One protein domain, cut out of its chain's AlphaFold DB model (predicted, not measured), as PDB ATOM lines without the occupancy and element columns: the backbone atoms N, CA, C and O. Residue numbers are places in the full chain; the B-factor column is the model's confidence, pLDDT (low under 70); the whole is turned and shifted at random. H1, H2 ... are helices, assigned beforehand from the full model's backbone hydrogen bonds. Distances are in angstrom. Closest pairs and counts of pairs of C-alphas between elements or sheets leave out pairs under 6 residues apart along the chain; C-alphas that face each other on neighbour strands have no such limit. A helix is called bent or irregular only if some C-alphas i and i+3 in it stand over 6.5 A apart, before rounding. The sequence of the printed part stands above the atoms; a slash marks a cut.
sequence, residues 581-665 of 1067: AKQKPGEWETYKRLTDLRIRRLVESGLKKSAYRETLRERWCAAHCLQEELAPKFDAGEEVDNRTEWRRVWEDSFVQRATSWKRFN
ATOM      1  N   ALA A 581     259.580 189.259 157.433       93.50
ATOM      2  CA  ALA A 581     260.971 189.308 157.877       93.50
ATOM      3  C   ALA A 581     261.121 188.883 159.347       93.50
ATOM      4  O   ALA A 581     262.088 188.210 159.694       93.50
ATOM      5  N   LYS A 582     260.157 189.230 160.214       93.31
ATOM      6  CA  LYS A 582     260.172 188.856 161.640       93.31
ATOM      7  C   LYS A 582     260.018 187.344 161.848       93.31
ATOM      8  O   LYS A 582     260.581 186.802 162.794       93.31
ATOM      9  N   GLN A 583     259.299 186.658 160.956       92.81
ATOM     10  CA  GLN A 583     259.134 185.200 160.989       92.81
ATOM     11  C   GLN A 583     260.401 184.433 160.571       92.81
ATOM     12  O   GLN A 583     260.513 183.238 160.841       92.81
ATOM     13  N   LYS A 584     261.371 185.099 159.929       93.12
ATOM     14  CA  LYS A 584     262.589 184.481 159.392       93.12
ATOM     15  C   LYS A 584     263.848 185.078 160.039       93.12
ATOM     16  O   LYS A 584     264.363 186.088 159.555       93.12
ATOM     17  N   PRO A 585     264.417 184.436 161.079       84.44
ATOM     18  CA  PRO A 585     265.527 184.996 161.857       84.44
ATOM     19  C   PRO A 585     266.751 185.407 161.024       84.44
ATOM     20  O   PRO A 585     267.373 186.426 161.306       84.44
ATOM     21  N   GLY A 586     267.075 184.652 159.965       88.00
ATOM     22  CA  GLY A 586     268.199 184.962 159.072       88.00
ATOM     23  C   GLY A 586     267.972 186.170 158.151       88.00
ATOM     24  O   GLY A 586     268.930 186.829 157.752       88.00
ATOM     25  N   GLU A 587     266.717 186.499 157.832       90.00
ATOM     26  CA  GLU A 587     266.365 187.645 156.979       90.00
ATOM     27  C   GLU A 587     266.145 188.928 157.804       90.00
ATOM     28  O   GLU A 587     266.321 190.030 157.280       90.00
ATOM     29  N   TRP A 588     265.829 188.806 159.101       93.12
ATOM     30  CA  TRP A 588     265.490 189.929 159.983       93.12
ATOM     31  C   TRP A 588     266.599 190.980 160.118       93.12
ATOM     32  O   TRP A 588     266.340 192.171 159.941       93.12
ATOM     33  N   GLU A 589     267.842 190.571 160.386       93.69
ATOM     34  CA  GLU A 589     268.954 191.525 160.547       93.69
ATOM     35  C   GLU A 589     269.272 192.265 159.243       93.69
ATOM     36  O   GLU A 589     269.523 193.474 159.232       93.69
ATOM     37  N   THR A 590     269.180 191.558 158.115       93.62
ATOM     38  CA  THR A 590     269.330 192.161 156.788       93.62
ATOM     39  C   THR A 590     268.204 193.159 156.521       93.62
ATOM     40  O   THR A 590     268.468 194.291 156.108       93.62
ATOM     41  N   TYR A 591     266.955 192.784 156.815       93.94
ATOM     42  CA  TYR A 591     265.791 193.658 156.683       93.94
ATOM     43  C   TYR A 591     265.931 194.920 157.543       93.94
ATOM     44  O   TYR A 591     265.700 196.026 157.049       93.94
ATOM     45  N   LYS A 592     266.364 194.780 158.801       94.88
ATOM     46  CA  LYS A 592     266.589 195.894 159.727       94.88
ATOM     47  C   LYS A 592     267.654 196.851 159.200       94.88
ATOM     48  O   LYS A 592     267.379 198.037 159.041       94.88
ATOM     49  N   ARG A 593     268.827 196.334 158.818       95.00
ATOM     50  CA  ARG A 593     269.920 197.144 158.256       95.00
ATOM     51  C   ARG A 593     269.491 197.907 156.999       95.00
ATOM     52  O   ARG A 593     269.790 199.093 156.868       95.00
ATOM     53  N   LEU A 594     268.796 197.243 156.073       94.00
ATOM     54  CA  LEU A 594     268.304 197.880 154.847       94.00
ATOM     55  C   LEU A 594     267.226 198.929 155.146       94.00
ATOM     56  O   LEU A 594     267.242 200.004 154.550       94.00
ATOM     57  N   THR A 595     266.322 198.646 156.080       94.94
ATOM     58  CA  THR A 595     265.273 199.576 156.517       94.94
ATOM     59  C   THR A 595     265.866 200.834 157.143       94.94
ATOM     60  O   THR A 595     265.477 201.937 156.766       94.94
ATOM     61  N   ASP A 596     266.861 200.696 158.018       94.94
ATOM     62  CA  ASP A 596     267.545 201.827 158.650       94.94
ATOM     63  C   ASP A 596     268.224 202.728 157.602       94.94
ATOM     64  O   ASP A 596     268.084 203.954 157.637       94.94
ATOM     65  N   LEU A 597     268.906 202.126 156.616       94.25
ATOM     66  CA  LEU A 597     269.526 202.852 155.499       94.25
ATOM     67  C   LEU A 597     268.490 203.582 154.631       94.25
ATOM     68  O   LEU A 597     268.723 204.715 154.207       94.25
ATOM     69  N   ARG A 598     267.343 202.951 154.365       94.62
ATOM     70  CA  ARG A 598     266.236 203.542 153.596       94.62
ATOM     71  C   ARG A 598     265.581 204.704 154.339       94.62
ATOM     72  O   ARG A 598     265.417 205.765 153.749       94.62
ATOM     73  N   ILE A 599     265.290 204.554 155.633       94.75
ATOM     74  CA  ILE A 599     264.740 205.639 156.464       94.75
ATOM     75  C   ILE A 599     265.711 206.815 156.497       94.75
ATOM     76  O   ILE A 599     265.295 207.951 156.286       94.75
ATOM     77  N   ARG A 600     267.006 206.552 156.703       93.56
ATOM     78  CA  ARG A 600     268.027 207.600 156.678       93.56
ATOM     79  C   ARG A 600     268.000 208.374 155.359       93.56
ATOM     80  O   ARG A 600     267.898 209.596 155.397       93.56
ATOM     81  N   ARG A 601     268.014 207.678 154.216       91.44
ATOM     82  CA  ARG A 601     267.932 208.318 152.891       91.44
ATOM     83  C   ARG A 601     266.646 209.124 152.721       91.44
ATOM     84  O   ARG A 601     266.720 210.271 152.293       91.44
ATOM     85  N   LEU A 602     265.486 208.579 153.093       91.62
ATOM     86  CA  LEU A 602     264.212 209.295 152.976       91.62
ATOM     87  C   LEU A 602     264.162 210.560 153.847       91.62
ATOM     88  O   LEU A 602     263.657 211.591 153.409       91.62
ATOM     89  N   VAL A 603     264.692 210.511 155.070       91.12
ATOM     90  CA  VAL A 603     264.674 211.660 155.988       91.12
ATOM     91  C   VAL A 603     265.697 212.725 155.582       91.12
ATOM     92  O   VAL A 603     265.353 213.909 155.532       91.12
ATOM     93  N   GLU A 604     266.928 212.320 155.264       88.75
ATOM     94  CA  GLU A 604     268.005 213.240 154.877       88.75
ATOM     95  C   GLU A 604     267.709 213.894 153.520       88.75
ATOM     96  O   GLU A 604     267.751 215.120 153.412       88.75
ATOM     97  N   SER A 605     267.338 213.108 152.504       81.94
ATOM     98  CA  SER A 605     267.096 213.621 151.149       81.94
ATOM     99  C   SER A 605     265.683 214.181 150.962       81.94
ATOM    100  O   SER A 605     265.506 215.200 150.298       81.94
ATOM    101  N   GLY A 606     264.668 213.529 151.537       78.69
ATOM    102  CA  GLY A 606     263.257 213.850 151.298       78.69
ATOM    103  C   GLY A 606     262.691 214.908 152.240       78.69
ATOM    104  O   GLY A 606     262.033 215.852 151.809       78.69
ATOM    105  N   LEU A 607     262.968 214.793 153.539       82.75
ATOM    106  CA  LEU A 607     262.494 215.767 154.529       82.75
ATOM    107  C   LEU A 607     263.484 216.904 154.793       82.75
ATOM    108  O   LEU A 607     263.102 217.880 155.438       82.75
ATOM    109  N   LYS A 608     264.736 216.789 154.325       79.56
ATOM    110  CA  LYS A 608     265.837 217.713 154.651       79.56
ATOM    111  C   LYS A 608     265.978 217.921 156.172       79.56
ATOM    112  O   LYS A 608     266.306 219.014 156.631       79.56
ATOM    113  N   LYS A 609     265.691 216.882 156.970       77.06
ATOM    114  CA  LYS A 609     265.759 216.914 158.441       77.06
ATOM    115  C   LYS A 609     266.981 216.138 158.929       77.06
ATOM    116  O   LYS A 609     267.269 215.050 158.445       77.06
ATOM    117  N   SER A 610     267.661 216.661 159.948       68.88
ATOM    118  CA  SER A 610     268.803 215.994 160.595       68.88
ATOM    119  C   SER A 610     268.389 214.929 161.623       68.88
ATOM    120  O   SER A 610     269.196 214.084 162.009       68.88
ATOM    121  N   ALA A 611     267.123 214.924 162.049       80.56
ATOM    122  CA  ALA A 611     266.603 214.080 163.127       80.56
ATOM    123  C   ALA A 611     266.238 212.638 162.700       80.56
ATOM    124  O   ALA A 611     265.313 212.047 163.253       80.56
ATOM    125  N   TYR A 612     266.960 212.027 161.750       90.38
ATOM    126  CA  TYR A 612     266.619 210.676 161.267       90.38
ATOM    127  C   TYR A 612     266.642 209.622 162.381       90.38
ATOM    128  O   TYR A 612     265.875 208.668 162.329       90.38
ATOM    129  N   ARG A 613     267.495 209.785 163.405       92.12
ATOM    130  CA  ARG A 613     267.583 208.848 164.539       92.12
ATOM    131  C   ARG A 613     266.305 208.821 165.374       92.12
ATOM    132  O   ARG A 613     265.923 207.761 165.860       92.12
ATOM    133  N   GLU A 614     265.668 209.977 165.543       92.12
ATOM    134  CA  GLU A 614     264.395 210.086 166.254       92.12
ATOM    135  C   GLU A 614     263.280 209.462 165.416       92.12
ATOM    136  O   GLU A 614     262.599 208.559 165.899       92.12
ATOM    137  N   THR A 615     263.193 209.819 164.128       94.00
ATOM    138  CA  THR A 615     262.257 209.192 163.180       94.00
ATOM    139  C   THR A 615     262.410 207.676 163.146       94.00
ATOM    140  O   THR A 615     261.418 206.957 163.164       94.00
ATOM    141  N   LEU A 616     263.647 207.179 163.127       94.88
ATOM    142  CA  LEU A 616     263.949 205.756 163.099       94.88
ATOM    143  C   LEU A 616     263.417 205.050 164.348       94.88
ATOM    144  O   LEU A 616     262.718 204.045 164.239       94.88
ATOM    145  N   ARG A 617     263.725 205.593 165.532       94.25
ATOM    146  CA  ARG A 617     263.278 205.034 166.810       94.25
ATOM    147  C   ARG A 617     261.755 205.007 166.899       94.25
ATOM    148  O   ARG A 617     261.184 203.970 167.231       94.25
ATOM    149  N   GLU A 618     261.111 206.125 166.583       95.19
ATOM    150  CA  GLU A 618     259.654 206.252 166.622       95.19
ATOM    151  C   GLU A 618     258.975 205.332 165.603       95.19
ATOM    152  O   GLU A 618     258.013 204.647 165.951       95.19
ATOM    153  N   ARG A 619     259.516 205.235 164.379       95.88
ATOM    154  CA  ARG A 619     259.033 204.303 163.351       95.88
ATOM    155  C   ARG A 619     259.085 202.870 163.852       95.88
ATOM    156  O   ARG A 619     258.108 202.157 163.672       95.88
ATOM    157  N   TRP A 620     260.200 202.423 164.439       95.75
ATOM    158  CA  TRP A 620     260.304 201.052 164.953       95.75
ATOM    159  C   TRP A 620     259.274 200.785 166.056       95.75
ATOM    160  O   TRP A 620     258.609 199.755 166.003       95.75
ATOM    161  N   CYS A 621     259.073 201.722 166.990       94.94
ATOM    162  CA  CYS A 621     258.049 201.585 168.035       94.94
ATOM    163  C   CYS A 621     256.642 201.436 167.433       94.94
ATOM    164  O   CYS A 621     255.921 200.496 167.761       94.94
ATOM    165  N   ALA A 622     256.280 202.317 166.496       96.38
ATOM    166  CA  ALA A 622     254.988 202.261 165.817       96.38
ATOM    167  C   ALA A 622     254.818 200.979 164.982       96.38
ATOM    168  O   ALA A 622     253.773 200.341 165.059       96.38
ATOM    169  N   ALA A 623     255.844 200.567 164.229       96.19
ATOM    170  CA  ALA A 623     255.806 199.364 163.397       96.19
ATOM    171  C   ALA A 623     255.631 198.087 164.230       96.19
ATOM    172  O   ALA A 623     254.877 197.207 163.829       96.19
ATOM    173  N   HIS A 624     256.288 197.988 165.390       95.44
ATOM    174  CA  HIS A 624     256.093 196.865 166.305       95.44
ATOM    175  C   HIS A 624     254.664 196.824 166.856       95.44
ATOM    176  O   HIS A 624     254.032 195.774 166.783       95.44
ATOM    177  N   CYS A 625     254.129 197.963 167.307       95.50
ATOM    178  CA  CYS A 625     252.752 198.046 167.798       95.50
ATOM    179  C   CYS A 625     251.725 197.678 166.710       95.50
ATOM    180  O   CYS A 625     250.805 196.906 166.964       95.50
ATOM    181  N   LEU A 626     251.891 198.189 165.482       96.19
ATOM    182  CA  LEU A 626     251.027 197.839 164.349       96.19
ATOM    183  C   LEU A 626     251.150 196.356 163.982       96.19
ATOM    184  O   LEU A 626     250.145 195.708 163.716       96.19
ATOM    185  N   GLN A 627     252.364 195.801 163.981       94.38
ATOM    186  CA  GLN A 627     252.580 194.392 163.655       94.38
ATOM    187  C   GLN A 627     251.941 193.456 164.684       94.38
ATOM    188  O   GLN A 627     251.409 192.428 164.286       94.38
ATOM    189  N   GLU A 628     251.966 193.789 165.974       94.25
ATOM    190  CA  GLU A 628     251.299 192.989 167.007       94.25
ATOM    191  C   GLU A 628     249.778 192.951 166.814       94.25
ATOM    192  O   GLU A 628     249.173 191.886 166.917       94.25
ATOM    193  N   GLU A 629     249.164 194.084 166.463       94.56
ATOM    194  CA  GLU A 629     247.721 194.158 166.213       94.56
ATOM    195  C   GLU A 629     247.306 193.501 164.879       94.56
ATOM    196  O   GLU A 629     246.217 192.934 164.778       94.56
ATOM    197  N   LEU A 630     248.157 193.571 163.849       96.12
ATOM    198  CA  LEU A 630     247.845 193.110 162.488       96.12
ATOM    199  C   LEU A 630     248.349 191.696 162.174       96.12
ATOM    200  O   LEU A 630     247.927 191.127 161.168       96.12
ATOM    201  N   ALA A 631     249.210 191.107 163.009       94.94
ATOM    202  CA  ALA A 631     249.737 189.755 162.810       94.94
ATOM    203  C   ALA A 631     248.645 188.706 162.525       94.94
ATOM    204  O   ALA A 631     248.786 188.005 161.523       94.94
ATOM    205  N   PRO A 632     247.517 188.647 163.272       95.88
ATOM    206  CA  PRO A 632     246.458 187.676 162.990       95.88
ATOM    207  C   PRO A 632     245.859 187.829 161.586       95.88
ATOM    208  O   PRO A 632     245.550 186.832 160.938       95.88
ATOM    209  N   LYS A 633     245.731 189.069 161.094       95.19
ATOM    210  CA  LYS A 633     245.222 189.354 159.744       95.19
ATOM    211  C   LYS A 633     246.207 188.898 158.674       95.19
ATOM    212  O   LYS A 633     245.807 188.289 157.688       95.19
ATOM    213  N   PHE A 634     247.501 189.150 158.880       93.88
ATOM    214  CA  PHE A 634     248.535 188.689 157.954       93.88
ATOM    215  C   PHE A 634     248.643 187.166 157.911       93.88
ATOM    216  O   PHE A 634     248.794 186.611 156.823       93.88
ATOM    217  N   ASP A 635     248.525 186.497 159.058       93.06
ATOM    218  CA  ASP A 635     248.546 185.034 159.147       93.06
ATOM    219  C   ASP A 635     247.292 184.409 158.508       93.06
ATOM    220  O   ASP A 635     247.378 183.353 157.884       93.06
ATOM    221  N   ALA A 636     246.147 185.099 158.570       93.31
ATOM    222  CA  ALA A 636     244.930 184.745 157.835       93.31
ATOM    223  C   ALA A 636     244.997 185.062 156.323       93.31
ATOM    224  O   ALA A 636     244.088 184.702 155.576       93.31
ATOM    225  N   GLY A 637     246.061 185.727 155.856       90.06
ATOM    226  CA  GLY A 637     246.223 186.130 154.459       90.06
ATOM    227  C   GLY A 637     245.359 187.322 154.035       90.06
ATOM    228  O   GLY A 637     245.222 187.562 152.836       90.06
ATOM    229  N   GLU A 638     244.792 188.075 154.981       91.50
ATOM    230  CA  GLU A 638     243.995 189.267 154.689       91.50
ATOM    231  C   GLU A 638     244.863 190.398 154.108       91.50
ATOM    232  O   GLU A 638     246.028 190.593 154.477       91.50
ATOM    233  N   GLU A 639     244.283 191.176 153.193       86.88
ATOM    234  CA  GLU A 639     244.928 192.376 152.665       86.88
ATOM    235  C   GLU A 639     244.761 193.550 153.632       86.88
ATOM    236  O   GLU A 639     243.658 193.871 154.074       86.88
ATOM    237  N   VAL A 640     245.876 194.212 153.943       91.00
ATOM    238  CA  VAL A 640     245.925 195.376 154.831       91.00
ATOM    239  C   VAL A 640     246.425 196.582 154.043       91.00
ATOM    240  O   VAL A 640     247.455 196.513 153.373       91.00
ATOM    241  N   ASP A 641     245.711 197.702 154.153       92.31
ATOM    242  CA  ASP A 641     246.116 198.980 153.569       92.31
ATOM    243  C   ASP A 641     247.113 199.703 154.490       92.31
ATOM    244  O   ASP A 641     246.733 200.268 155.521       92.31
ATOM    245  N   ASN A 642     248.394 199.731 154.097       94.19
ATOM    246  CA  ASN A 642     249.444 200.385 154.882       94.19
ATOM    247  C   ASN A 642     249.140 201.871 155.118       94.19
ATOM    248  O   ASN A 642     249.438 202.385 156.194       94.19
ATOM    249  N   ARG A 643     248.541 202.586 154.154       92.88
ATOM    250  CA  ARG A 643     248.264 204.025 154.303       92.88
ATOM    251  C   ARG A 643     247.242 204.282 155.399       92.88
ATOM    252  O   ARG A 643     247.362 205.274 156.115       92.88
ATOM    253  N   THR A 644     246.246 203.410 155.513       93.81
ATOM    254  CA  THR A 644     245.227 203.490 156.560       93.81
ATOM    255  C   THR A 644     245.831 203.167 157.926       93.81
ATOM    256  O   THR A 644     245.650 203.942 158.862       93.81
ATOM    257  N   GLU A 645     246.637 202.111 158.036       95.75
ATOM    258  CA  GLU A 645     247.254 201.725 159.313       95.75
ATOM    259  C   GLU A 645     248.301 202.732 159.799       95.75
ATOM    260  O   GLU A 645     248.311 203.114 160.969       95.75
ATOM    261  N   TRP A 646     249.139 203.263 158.903       96.25
ATOM    262  CA  TRP A 646     250.112 204.288 159.274       96.25
ATOM    263  C   TRP A 646     249.467 205.616 159.674       96.25
ATOM    264  O   TRP A 646     250.115 206.396 160.363       96.25
ATOM    265  N   ARG A 647     248.194 205.879 159.340       94.88
ATOM    266  CA  ARG A 647     247.487 207.063 159.864       94.88
ATOM    267  C   ARG A 647     247.182 207.006 161.344       94.88
ATOM    268  O   ARG A 647     246.983 208.040 161.976       94.88
ATOM    269  N   ARG A 648     247.221 205.820 161.928       94.19
ATOM    270  CA  ARG A 648     246.942 205.652 163.347       94.19
ATOM    271  C   ARG A 648     248.004 206.326 164.216       94.19
ATOM    272  O   ARG A 648     247.736 206.622 165.369       94.19
ATOM    273  N   VAL A 649     249.157 206.714 163.654       93.75
ATOM    274  CA  VAL A 649     250.159 207.552 164.345       93.75
ATOM    275  C   VAL A 649     249.623 208.911 164.814       93.75
ATOM    276  O   VAL A 649     250.248 209.522 165.677       93.75
ATOM    277  N   TRP A 650     248.498 209.386 164.263       92.50
ATOM    278  CA  TRP A 650     247.805 210.605 164.705       92.50
ATOM    279  C   TRP A 650     246.701 210.348 165.735       92.50
ATOM    280  O   TRP A 650     246.164 211.298 166.296       92.50
ATOM    281  N   GLU A 651     246.341 209.092 165.991       93.56
ATOM    282  CA  GLU A 651     245.328 208.752 166.984       93.56
ATOM    283  C   GLU A 651     245.951 208.754 168.379       93.56
ATOM    284  O   GLU A 651     246.816 207.929 168.683       93.56
ATOM    285  N   ASP A 652     245.449 209.608 169.273       91.69
ATOM    286  CA  ASP A 652     245.918 209.666 170.664       91.69
ATOM    287  C   ASP A 652     245.888 208.289 171.343       91.69
ATOM    288  O   ASP A 652     246.793 207.934 172.099       91.69
ATOM    289  N   SER A 653     244.872 207.477 171.026       92.75
ATOM    290  CA  SER A 653     244.730 206.125 171.572       92.75
ATOM    291  C   SER A 653     245.852 205.182 171.130       92.75
ATOM    292  O   SER A 653     246.277 204.332 171.911       92.75
ATOM    293  N   PHE A 654     246.341 205.323 169.897       93.94
ATOM    294  CA  PHE A 654     247.435 204.519 169.366       93.94
ATOM    295  C   PHE A 654     248.772 205.015 169.913       93.94
ATOM    296  O   PHE A 654     249.576 204.218 170.389       93.94
ATOM    297  N   VAL A 655     248.983 206.333 169.935       91.81
ATOM    298  CA  VAL A 655     250.195 206.961 170.474       91.81
ATOM    299  C   VAL A 655     250.432 206.560 171.934       91.81
ATOM    300  O   VAL A 655     251.553 206.213 172.300       91.81
ATOM    301  N   GLN A 656     249.383 206.550 172.762       89.88
ATOM    302  CA  GLN A 656     249.476 206.138 174.167       89.88
ATOM    303  C   GLN A 656     249.881 204.670 174.349       89.88
ATOM    304  O   GLN A 656     250.503 204.339 175.356       89.88
ATOM    305  N   ARG A 657     249.538 203.793 173.396       89.38
ATOM    306  CA  ARG A 657     249.938 202.378 173.415       89.38
ATOM    307  C   ARG A 657     251.345 202.174 172.865       89.38
ATOM    308  O   ARG A 657     252.132 201.442 173.454       89.38
ATOM    309  N   ALA A 658     251.662 202.827 171.751       88.88
ATOM    310  CA  ALA A 658     252.899 202.608 171.014       88.88
ATOM    311  C   ALA A 658     254.136 203.217 171.695       88.88
ATOM    312  O   ALA A 658     255.260 202.797 171.415       88.88
ATOM    313  N   THR A 659     253.971 204.233 172.550       87.44
ATOM    314  CA  THR A 659     255.102 204.931 173.179       87.44
ATOM    315  C   THR A 659     254.783 205.401 174.596       87.44
ATOM    316  O   THR A 659     253.727 205.965 174.877       87.44
ATOM    317  N   SER A 660     255.759 205.251 175.498       82.62
ATOM    318  CA  SER A 660     255.686 205.776 176.867       82.62
ATOM    319  C   SER A 660     255.785 207.307 176.934       82.62
ATOM    320  O   SER A 660     255.390 207.906 177.935       82.62
ATOM    321  N   TRP A 661     256.265 207.962 175.870       75.81
ATOM    322  CA  TRP A 661     256.408 209.421 175.780       75.81
ATOM    323  C   TRP A 661     255.104 210.143 175.429       75.81
ATOM    324  O   TRP A 661     255.094 211.371 175.369       75.81
ATOM    325  N   LYS A 662     254.005 209.405 175.205       82.50
ATOM    326  CA  LYS A 662     252.656 209.924 174.907       82.50
ATOM    327  C   LYS A 662     252.549 210.817 173.660       82.50
ATOM    328  O   LYS A 662     251.488 211.384 173.423       82.50
ATOM    329  N   ARG A 663     253.617 210.950 172.869       89.38
ATOM    330  CA  ARG A 663     253.634 211.634 171.569       89.38
ATOM    331  C   ARG A 663     254.761 211.116 170.685       89.38
ATOM    332  O   ARG A 663     255.778 210.643 171.193       89.38
ATOM    333  N   PHE A 664     254.582 211.263 169.377       92.06
ATOM    334  CA  PHE A 664     255.654 211.168 168.392       92.06
ATOM    335  C   PHE A 664     256.066 212.579 167.953       92.06
ATOM    336  O   PHE A 664     255.203 213.407 167.668       92.06
ATOM    337  N   ASN A 665     257.366 212.863 167.889       89.94
ATOM    338  CA  ASN A 665     257.894 214.172 167.502       89.94
ATOM    339  C   ASN A 665     258.261 214.230 166.011       89.94
ATOM    340  O   ASN A 665     258.040 215.248 165.356       89.94
TER     341      ASN A 665
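What this domain is: This is residues 581 to 665 of the 1067 residues of a protein of Symbiodinium natans (UniProt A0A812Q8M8). Long helix H2 runs through the middle; H1, nearly as long, meets the beginning of H2 with its own later part, and the two open from there as a V. On the side of H2 away from H1 sit two short helices, H3 and H4, with H4 packing crosswise on the middle of H2. The printed part has 85 residues with four named helices, in the order H1, H2, H3, H4, and no named strand; its class is all helix. It is only just compact, close to loose, with a radius of gyration of the C-alphas of 13.9 A, and spans 39 by 34 by 22 A.

Where its parts are: Find C-alpha 612 at (266.619, 210.676, 161.267); from there H2, residues 612 to 635, runs 31.4 A to C-alpha 635 at (248.546, 185.034, 159.147). It is irregular, with a kink of 55 degrees near residue 629, where C-alphas 629 and 632 are 7.3 A apart. Before it look for H1, residues 585 to 606, 30.8 A long, starting with C-alpha 585 at (265.527, 184.996, 161.857). H1 is irregular, but only just: C-alphas 586 and 589 are 6.8 A apart. After H2 come H3, residues 642 to 650, 14.3 A, and H4, residues 652 to 658, 9.9 A, ending with C-alpha 658 at (252.899, 202.608, 171.014).

How they stand to each other: Start at H2, where residues 612 to 616 alone touch residues 596 to 604 of H1; the closest C-alphas, of Arg 600 and Tyr 612, are 5.7 A apart. The two helices run opposite ways at a steep tilt of 48 degrees. Further along H2, residues 621 to 625 alone touch H4, about perpendicular at 89 degrees; the closest C-alphas, of Cys 625 and Ala 658, are 5.6 A apart. H3 is close to H2 but not clearly touching, the closest C-alphas being those of Ala 622 and Val 649 at 7.3 A. H3 and H4 only just touch, and only at the corner, with 3 pairs of C-alphas within 8 A, the closest those of Arg 648 and Phe 654 at 6.1 A. H1 is apart from H3 and from H4. In the backbone, O i to N i+4 pairs are within hydrogen-bond range in 16 of 18 for H1, 18 of 20 for H2, 2 of 5 for H3 and 2 of 3 for H4; H3 has 5 of 6 O i to N i+3 pairs within range.

The domain as a whole: The two C-alphas farthest apart, those of Ser 610 and Ala 636, are 39.4 A from each other. Look at residues 583 to 588, of which 585 to 588 belong to H1, and 631 to 637, of which 631 to 635 belong to H2: both stretches stand free. The printed part has no cut and no long link. The mean pLDDT of the printed part is 91.4, and residue 610 alone is under 70.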